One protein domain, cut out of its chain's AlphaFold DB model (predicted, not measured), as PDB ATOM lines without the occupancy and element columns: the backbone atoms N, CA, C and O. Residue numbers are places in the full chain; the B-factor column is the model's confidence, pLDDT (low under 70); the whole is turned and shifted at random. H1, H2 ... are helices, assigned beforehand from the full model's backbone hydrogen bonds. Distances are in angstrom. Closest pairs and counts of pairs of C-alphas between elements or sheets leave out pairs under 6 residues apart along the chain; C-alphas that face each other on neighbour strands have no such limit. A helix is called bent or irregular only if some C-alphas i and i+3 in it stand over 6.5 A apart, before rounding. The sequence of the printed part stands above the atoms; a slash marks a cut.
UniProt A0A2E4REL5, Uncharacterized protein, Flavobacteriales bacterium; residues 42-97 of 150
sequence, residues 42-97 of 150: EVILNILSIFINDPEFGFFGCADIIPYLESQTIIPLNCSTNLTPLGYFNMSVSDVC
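This is residues 42 to 97 of the 150 residues of an uncharacterized protein of Flavobacteriales bacterium (UniProt A0A2E4REL5). Little of this domain is regular: three short helices meet loosely around Ile 44, Cys 62 and Val 96, and two long loops, residues 50 to 61 and 72 to 92, reach opposite ends of the length at Glu 56 and Asn 90. The 56 printed residues hold H1, H2 and H3 in that order, 22 residues in all, and no named strand; the class is all helix. The whole is compact, radius of gyration of the C-alphas 10.6 A, yet elongated, 31 by 19 by 19 A.

H1, residues 42 to 49, and H2, residues 62 to 71, are close but not clearly touching; their closest C-alphas, Ile 44 and Cys 62, are 6.7 A apart. They run the same way at a tilt of 36 degrees, only just steep. H1 only just touches H3, residues 93 to 96, with 3 pairs of C-alphas within 8 A, the closest Ile 44 and Val 96 at 6.7 A. H2 and H3 are close but not clearly touching, the closest C-alphas being Cys 62 and Val 96, 7.9 A. Every O i to N i+4 pair is within hydrogen-bond range in H1, 5 of 6 in H2; H3 is too short for one.

H1 spans 10.6 A from C-alpha 42 at (-30.117, 27.899, 41.483). H2 spans 14.0 A and is neither bent nor irregular, but only just: C-alphas 64 and 67 are 6.1 A apart. H3 spans 5.1 A, ending with C-alpha 96 at (-37.788, 29.376, 36.791).

The C-alphas of Glu 56 and Asn 90 are farthest apart, 31.2 A. The printed part has no cut; both links are long. Residues 52 to 59 and 72 to 77 have pLDDT under 70.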
ATOM      1  N   GLU A  42     -30.309  27.870  40.026       84.50
ATOM      2  CA  GLU A  42     -30.117  27.899  41.483       84.50
ATOM      3  C   GLU A  42     -31.442  27.784  42.256       84.50
ATOM      4  O   GLU A  42     -31.508  27.148  43.312       84.50
ATOM      5  N   VAL A  43     -32.515  28.379  41.727       83.31
ATOM      6  CA  VAL A  43     -33.833  28.396  42.373       83.31
ATOM      7  C   VAL A  43     -34.461  27.008  42.318       83.31
ATOM      8  O   VAL A  43     -34.969  26.524  43.335       83.31
ATOM      9  N   ILE A  44     -34.387  26.333  41.166       83.38
ATOM     10  CA  ILE A  44     -34.954  24.990  41.021       83.38
ATOM     11  C   ILE A  44     -34.179  23.954  41.845       83.38
ATOM     12  O   ILE A  44     -34.792  23.094  42.479       83.38
ATOM     13  N   LEU A  45     -32.850  24.078  41.932       83.12
ATOM     14  CA  LEU A  45     -32.020  23.215  42.774       83.12
ATOM     15  C   LEU A  45     -32.364  23.385  44.256       83.12
ATOM     16  O   LEU A  45     -32.502  22.400  44.984       83.12
ATOM     17  N   ASN A  46     -32.576  24.625  44.700       81.81
ATOM     18  CA  ASN A  46     -32.985  24.905  46.072       81.81
ATOM     19  C   ASN A  46     -34.371  24.307  46.385       81.81
ATOM     20  O   ASN A  46     -34.560  23.701  47.437       81.81
ATOM     21  N   ILE A  47     -35.325  24.392  45.454       78.25
ATOM     22  CA  ILE A  47     -36.647  23.759  45.595       78.25
ATOM     23  C   ILE A  47     -36.528  22.237  45.710       78.25
ATOM     24  O   ILE A  47     -37.141  21.635  46.593       78.25
ATOM     25  N   LEU A  48     -35.733  21.604  44.849       77.12
ATOM     26  CA  LEU A  48     -35.580  20.151  44.854       77.12
ATOM     27  C   LEU A  48     -34.826  19.612  46.056       77.12
ATOM     28  O   LEU A  48     -35.108  18.488  46.465       77.12
ATOM     29  N   SER A  49     -33.951  20.408  46.670       77.38
ATOM     30  CA  SER A  49     -33.267  20.025  47.908       77.38
ATOM     31  C   SER A  49     -34.235  19.696  49.056       77.38
ATOM     32  O   SER A  49     -33.892  18.942  49.959       77.38
ATOM     33  N   ILE A  50     -35.476  20.200  49.003       75.31
ATOM     34  CA  ILE A  50     -36.538  19.880  49.971       75.31
ATOM     35  C   ILE A  50     -37.061  18.450  49.768       75.31
ATOM     36  O   ILE A  50     -37.460  17.784  50.725       75.31
ATOM     37  N   PHE A  51     -37.090  17.979  48.522       72.00
ATOM     38  CA  PHE A  51     -37.689  16.699  48.146       72.00
ATOM     39  C   PHE A  51     -36.662  15.574  48.020       72.00
ATOM     40  O   PHE A  51     -36.978  14.418  48.301       72.00
ATOM     41  N   ILE A  52     -35.443  15.901  47.597       69.75
ATOM     42  CA  ILE A  52     -34.374  14.951  47.305       69.75
ATOM     43  C   ILE A  52     -33.262  15.170  48.330       69.75
ATOM     44  O   ILE A  52     -32.436  16.065  48.199       69.75
ATOM     45  N   ASN A  53     -33.241  14.321  49.358       60.72
ATOM     46  CA  ASN A  53     -32.185  14.287  50.376       60.72
ATOM     47  C   ASN A  53     -31.037  13.347  49.970       60.72
ATOM     48  O   ASN A  53     -30.525  12.603  50.806       60.72
ATOM     49  N   ASP A  54     -30.673  13.331  48.688       62.38
ATOM     50  CA  ASP A  54     -29.602  12.474  48.187       62.38
ATOM     51  C   ASP A  54     -28.444  13.322  47.635       62.38
ATOM     52  O   ASP A  54     -28.592  13.954  46.588       62.38
ATOM     53  N   PRO A  55     -27.293  13.366  48.330       54.59
ATOM     54  CA  PRO A  55     -26.120  14.103  47.875       54.59
ATOM     55  C   PRO A  55     -25.459  13.494  46.625       54.59
ATOM     56  O   PRO A  55     -24.592  14.142  46.041       54.59
ATOM     57  N   GLU A  56     -25.831  12.276  46.207       59.50
ATOM     58  CA  GLU A  56     -25.342  11.646  44.970       59.50
ATOM     59  C   GLU A  56     -26.191  12.004  43.737       59.50
ATOM     60  O   GLU A  56     -25.774  11.753  42.602       59.50
ATOM     61  N   PHE A  57     -27.355  12.637  43.924       64.06
ATOM     62  CA  PHE A  57     -28.199  13.106  42.826       64.06
ATOM     63  C   PHE A  57     -27.653  14.418  42.240       64.06
ATOM     64  O   PHE A  57     -27.963  15.523  42.684       64.06
ATOM     65  N   GLY A  58     -26.804  14.282  41.221       59.91
ATOM     66  CA  GLY A  58     -26.158  15.389  40.513       59.91
ATOM     67  C   GLY A  58     -27.029  16.004  39.422       59.91
ATOM     68  O   GLY A  58     -26.790  15.759  38.242       59.91
ATOM     69  N   PHE A  59     -28.020  16.809  39.801       69.62
ATOM     70  CA  PHE A  59     -28.678  17.718  38.861       69.62
ATOM     71  C   PHE A  59     -27.873  19.010  38.730       69.62
ATOM     72  O   PHE A  59     -27.478  19.586  39.743       69.62
ATOM     73  N   PHE A  60     -27.653  19.484  37.500       75.62
ATOM     74  CA  PHE A  60     -26.901  20.719  37.260       75.62
ATOM     75  C   PHE A  60     -27.794  21.935  36.982       75.62
ATOM     76  O   PHE A  60     -27.288  23.052  36.980       75.62
ATOM     77  N   GLY A  61     -29.105  21.738  36.806       83.25
ATOM     78  CA  GLY A  61     -30.055  22.819  36.547       83.25
ATOM     79  C   GLY A  61     -31.360  22.345  35.910       83.25
ATOM     80  O   GLY A  61     -31.649  21.144  35.860       83.25
ATOM     81  N   CYS A  62     -32.146  23.292  35.405       83.75
ATOM     82  CA  CYS A  62     -33.446  23.082  34.770       83.75
ATOM     83  C   CYS A  62     -33.398  22.057  33.625       83.75
ATOM     84  O   CYS A  62     -34.296  21.220  33.518       83.75
ATOM     85  N   ALA A  63     -32.319  22.049  32.837       83.31
ATOM     86  CA  ALA A  63     -32.156  21.151  31.692       83.31
ATOM     87  C   ALA A  63     -32.152  19.657  32.074       83.31
ATOM     88  O   ALA A  63     -32.665  18.828  31.325       83.31
ATOM     89  N   ASP A  64     -31.601  19.313  33.241       79.75
ATOM     90  CA  ASP A  64     -31.569  17.929  33.737       79.75
ATOM     91  C   ASP A  64     -32.798  17.609  34.595       79.75
ATOM     92  O   ASP A  64     -33.298  16.480  34.622       79.75
ATOM     93  N   ILE A  65     -33.289  18.623  35.306       80.44
ATOM     94  CA  ILE A  65     -34.367  18.507  36.280       80.44
ATOM     95  C   ILE A  65     -35.715  18.294  35.604       80.44
ATOM     96  O   ILE A  65     -36.461  17.414  36.029       80.44
ATOM     97  N   ILE A  66     -36.044  19.078  34.576       80.56
ATOM     98  CA  ILE A  66     -37.362  19.013  33.935       80.56
ATOM     99  C   ILE A  66     -37.621  17.620  33.340       80.56
ATOM    100  O   ILE A  66     -38.618  17.006  33.728       80.56
ATOM    101  N   PRO A  67     -36.719  17.031  32.523       76.38
ATOM    102  CA  PRO A  67     -36.929  15.682  32.000       76.38
ATOM    103  C   PRO A  67     -37.003  14.622  33.102       76.38
ATOM    104  O   PRO A  67     -37.780  13.669  33.005       76.38
ATOM    105  N   TYR A  68     -36.205  14.773  34.165       76.38
ATOM    106  CA  TYR A  68     -36.264  13.865  35.303       76.38
ATOM    107  C   TYR A  68     -37.623  13.937  35.994       76.38
ATOM    108  O   TYR A  68     -38.260  12.905  36.183       76.38
ATOM    109  N   LEU A  69     -38.105  15.129  36.331       74.56
ATOM    110  CA  LEU A  69     -39.376  15.305  37.024       74.56
ATOM    111  C   LEU A  69     -40.572  14.856  36.187       74.56
ATOM    112  O   LEU A  69     -41.469  14.208  36.721       74.56
ATOM    113  N   GLU A  70     -40.559  15.107  34.880       73.50
ATOM    114  CA  GLU A  70     -41.587  14.601  33.963       73.50
ATOM    115  C   GLU A  70     -41.601  13.067  33.879       73.50
ATOM    116  O   GLU A  70     -42.646  12.466  33.627       73.50
ATOM    117  N   SER A  71     -40.461  12.417  34.134       73.94
ATOM    118  CA  SER A  71     -40.361  10.954  34.195       73.94
ATOM    119  C   SER A  71     -40.813  10.353  35.533       73.94
ATOM    120  O   SER A  71     -41.135   9.161  35.590       73.94
ATOM    121  N   GLN A  72     -40.847  11.142  36.613       67.69
ATOM    122  CA  GLN A  72     -41.212  10.668  37.948       67.69
ATOM    123  C   GLN A  72     -42.723  10.765  38.185       67.69
ATOM    124  O   GLN A  72     -43.356  11.796  37.997       67.69
ATOM    125  N   THR A  73     -43.315   9.694  38.709       64.56
ATOM    126  CA  THR A  73     -44.742   9.659  39.081       64.56
ATOM    127  C   THR A  73     -45.021  10.176  40.493       64.56
ATOM    128  O   THR A  73     -46.176  10.408  40.844       64.56
ATOM    129  N   ILE A  74     -43.981  10.334  41.316       60.41
ATOM    130  CA  ILE A  74     -44.100  10.582  42.762       60.41
ATOM    131  C   ILE A  74     -44.007  12.079  43.093       60.41
ATOM    132  O   ILE A  74     -44.668  12.543  44.021       60.41
ATOM    133  N   ILE A  75     -43.222  12.844  42.329       62.97
ATOM    134  CA  ILE A  75     -43.026  14.286  42.524       62.97
ATOM    135  C   ILE A  75     -43.509  14.992  41.250       62.97
ATOM    136  O   ILE A  75     -42.737  15.115  40.303       62.97
ATOM    137  N   PRO A  76     -44.774  15.446  41.184       59.72
ATOM    138  CA  PRO A  76     -45.345  16.026  39.974       59.72
ATOM    139  C   PRO A  76     -44.977  17.515  39.867       59.72
ATOM    140  O   PRO A  76     -45.839  18.396  39.868       59.72
ATOM    141  N   LEU A  77     -43.681  17.817  39.833       68.44
ATOM    142  CA  LEU A  77     -43.190  19.143  39.466       68.44
ATOM    143  C   LEU A  77     -43.013  19.156  37.944       68.44
ATOM    144  O   LEU A  77     -41.974  18.777  37.431       68.44
ATOM    145  N   ASN A  78     -44.049  19.543  37.210       78.88
ATOM    146  CA  ASN A  78     -43.940  19.813  35.781       78.88
ATOM    147  C   ASN A  78     -43.776  21.321  35.557       78.88
ATOM    148  O   ASN A  78     -43.914  22.115  36.487       78.88
ATOM    149  N   CYS A  79     -43.544  21.733  34.312       82.19
ATOM    150  CA  CYS A  79     -43.422  23.145  33.947       82.19
ATOM    151  C   CYS A  79     -44.635  24.008  34.343       82.19
ATOM    152  O   CYS A  79     -44.503  25.208  34.561       82.19
ATOM    153  N   SER A  80     -45.818  23.409  34.495       82.75
ATOM    154  CA  SER A  80     -47.034  24.099  34.949       82.75
ATOM    155  C   SER A  80     -47.204  24.116  36.472       82.75
ATOM    156  O   SER A  80     -48.169  24.701  36.971       82.75
ATOM    157  N   THR A  81     -46.317  23.475  37.238       84.44
ATOM    158  CA  THR A  81     -46.476  23.384  38.687       84.44
ATOM    159  C   THR A  81     -46.246  24.744  39.333       84.44
ATOM    160  O   THR A  81     -45.228  25.403  39.127       84.44
ATOM    161  N   ASN A  82     -47.221  25.164  40.138       83.62
ATOM    162  CA  ASN A  82     -47.167  26.399  40.904       83.62
ATOM    163  C   ASN A  82     -46.261  26.220  42.132       83.62
ATOM    164  O   ASN A  82     -46.475  25.307  42.930       83.62
ATOM    165  N   LEU A  83     -45.290  27.117  42.305       83.38
ATOM    166  CA  LEU A  83     -44.322  27.117  43.402       83.38
ATOM    167  C   LEU A  83     -44.785  27.939  44.616       83.38
ATOM    168  O   LEU A  83     -44.123  27.941  45.654       83.38
ATOM    169  N   THR A  84     -45.960  28.572  44.545       81.88
ATOM    170  CA  THR A  84     -46.574  29.303  45.672       81.88
ATOM    171  C   THR A  84     -46.676  28.465  46.956       81.88
ATOM    172  O   THR A  84     -46.348  28.995  48.020       81.88
ATOM    173  N   PRO A  85     -47.043  27.166  46.920       79.69
ATOM    174  CA  PRO A  85     -47.051  26.314  48.114       79.69
ATOM    175  C   PRO A  85     -45.672  26.125  48.769       79.69
ATOM    176  O   PRO A  85     -45.605  25.738  49.931       79.69
ATOM    177  N   LEU A  86     -44.588  26.404  48.042       77.69
ATOM    178  CA  LEU A  86     -43.201  26.302  48.505       77.69
ATOM    179  C   LEU A  86     -42.614  27.661  48.923       77.69
ATOM    180  O   LEU A  86     -41.427  27.752  49.219       77.69
ATOM    181  N   GLY A  87     -43.437  28.715  48.964       78.06
ATOM    182  CA  GLY A  87     -43.032  30.060  49.383       78.06
ATOM    183  C   GLY A  87     -42.636  31.005  48.244       78.06
ATOM    184  O   GLY A  87     -42.281  32.149  48.518       78.06
ATOM    185  N   TYR A  88     -42.738  30.575  46.981       79.31
ATOM    186  CA  TYR A  88     -42.460  31.414  45.809       79.31
ATOM    187  C   TYR A  88     -43.759  32.005  45.249       79.31
ATOM    188  O   TYR A  88     -44.510  31.345  44.535       79.31
ATOM    189  N   PHE A  89     -44.058  33.254  45.603       79.44
ATOM    190  CA  PHE A  89     -45.328  33.895  45.253       79.44
ATOM    191  C   PHE A  89     -45.477  34.140  43.747       79.44
ATOM    192  O   PHE A  89     -44.643  34.818  43.151       79.44
ATOM    193  N   ASN A  90     -46.594  33.673  43.175       78.69
ATOM    194  CA  ASN A  90     -46.963  33.870  41.766       78.69
ATOM    195  C   ASN A  90     -45.887  33.406  40.773       78.69
ATOM    196  O   ASN A  90     -45.719  34.026  39.729       78.69
ATOM    197  N   MET A  91     -45.172  32.338  41.115       82.62
ATOM    198  CA  MET A  91     -44.127  31.761  40.280       82.62
ATOM    199  C   MET A  91     -44.457  30.297  39.991       82.62
ATOM    200  O   MET A  91     -44.860  29.556  40.894       82.62
ATOM    201  N   SER A  92     -44.297  29.872  38.746       87.50
ATOM    202  CA  SER A  92     -44.344  28.468  38.337       87.50
ATOM    203  C   SER A  92     -42.952  27.939  38.007       87.50
ATOM    204  O   SER A  92     -41.982  28.685  37.890       87.50
ATOM    205  N   VAL A  93     -42.850  26.624  37.821       85.88
ATOM    206  CA  VAL A  93     -41.624  25.996  37.312       85.88
ATOM    207  C   VAL A  93     -41.238  26.563  35.942       85.88
ATOM    208  O   VAL A  93     -40.055  26.769  35.709       85.88
ATOM    209  N   SER A  94     -42.190  26.895  35.063       87.19
ATOM    210  CA  SER A  94     -41.896  27.531  33.768       87.19
ATOM    211  C   SER A  94     -41.306  28.935  33.875       87.19
ATOM    212  O   SER A  94     -40.641  29.362  32.942       87.19
ATOM    213  N   ASP A  95     -41.545  29.652  34.975       86.31
ATOM    214  CA  ASP A  95     -40.930  30.966  35.207       86.31
ATOM    215  C   ASP A  95     -39.476  30.833  35.690       86.31
ATOM    216  O   ASP A  95     -38.677  31.747  35.525       86.31
ATOM    217  N   VAL A  96     -39.141  29.698  36.314       87.31
ATOM    218  CA  VAL A  96     -37.788  29.376  36.791       87.31
ATOM    219  C   VAL A  96     -36.973  28.686  35.702       87.31
ATOM    220  O   VAL A  96     -35.786  28.939  35.567       87.31
ATOM    221  N   CYS A  97     -37.602  27.814  34.928       87.69
ATOM    222  CA  CYS A  97     -36.987  26.996  33.897       87.69
ATOM    223  C   CYS A  97     -37.514  27.402  32.518       87.69
ATOM    224  O   CYS A  97     -38.048  26.569  31.790       87.69
TER     225      CYS A  97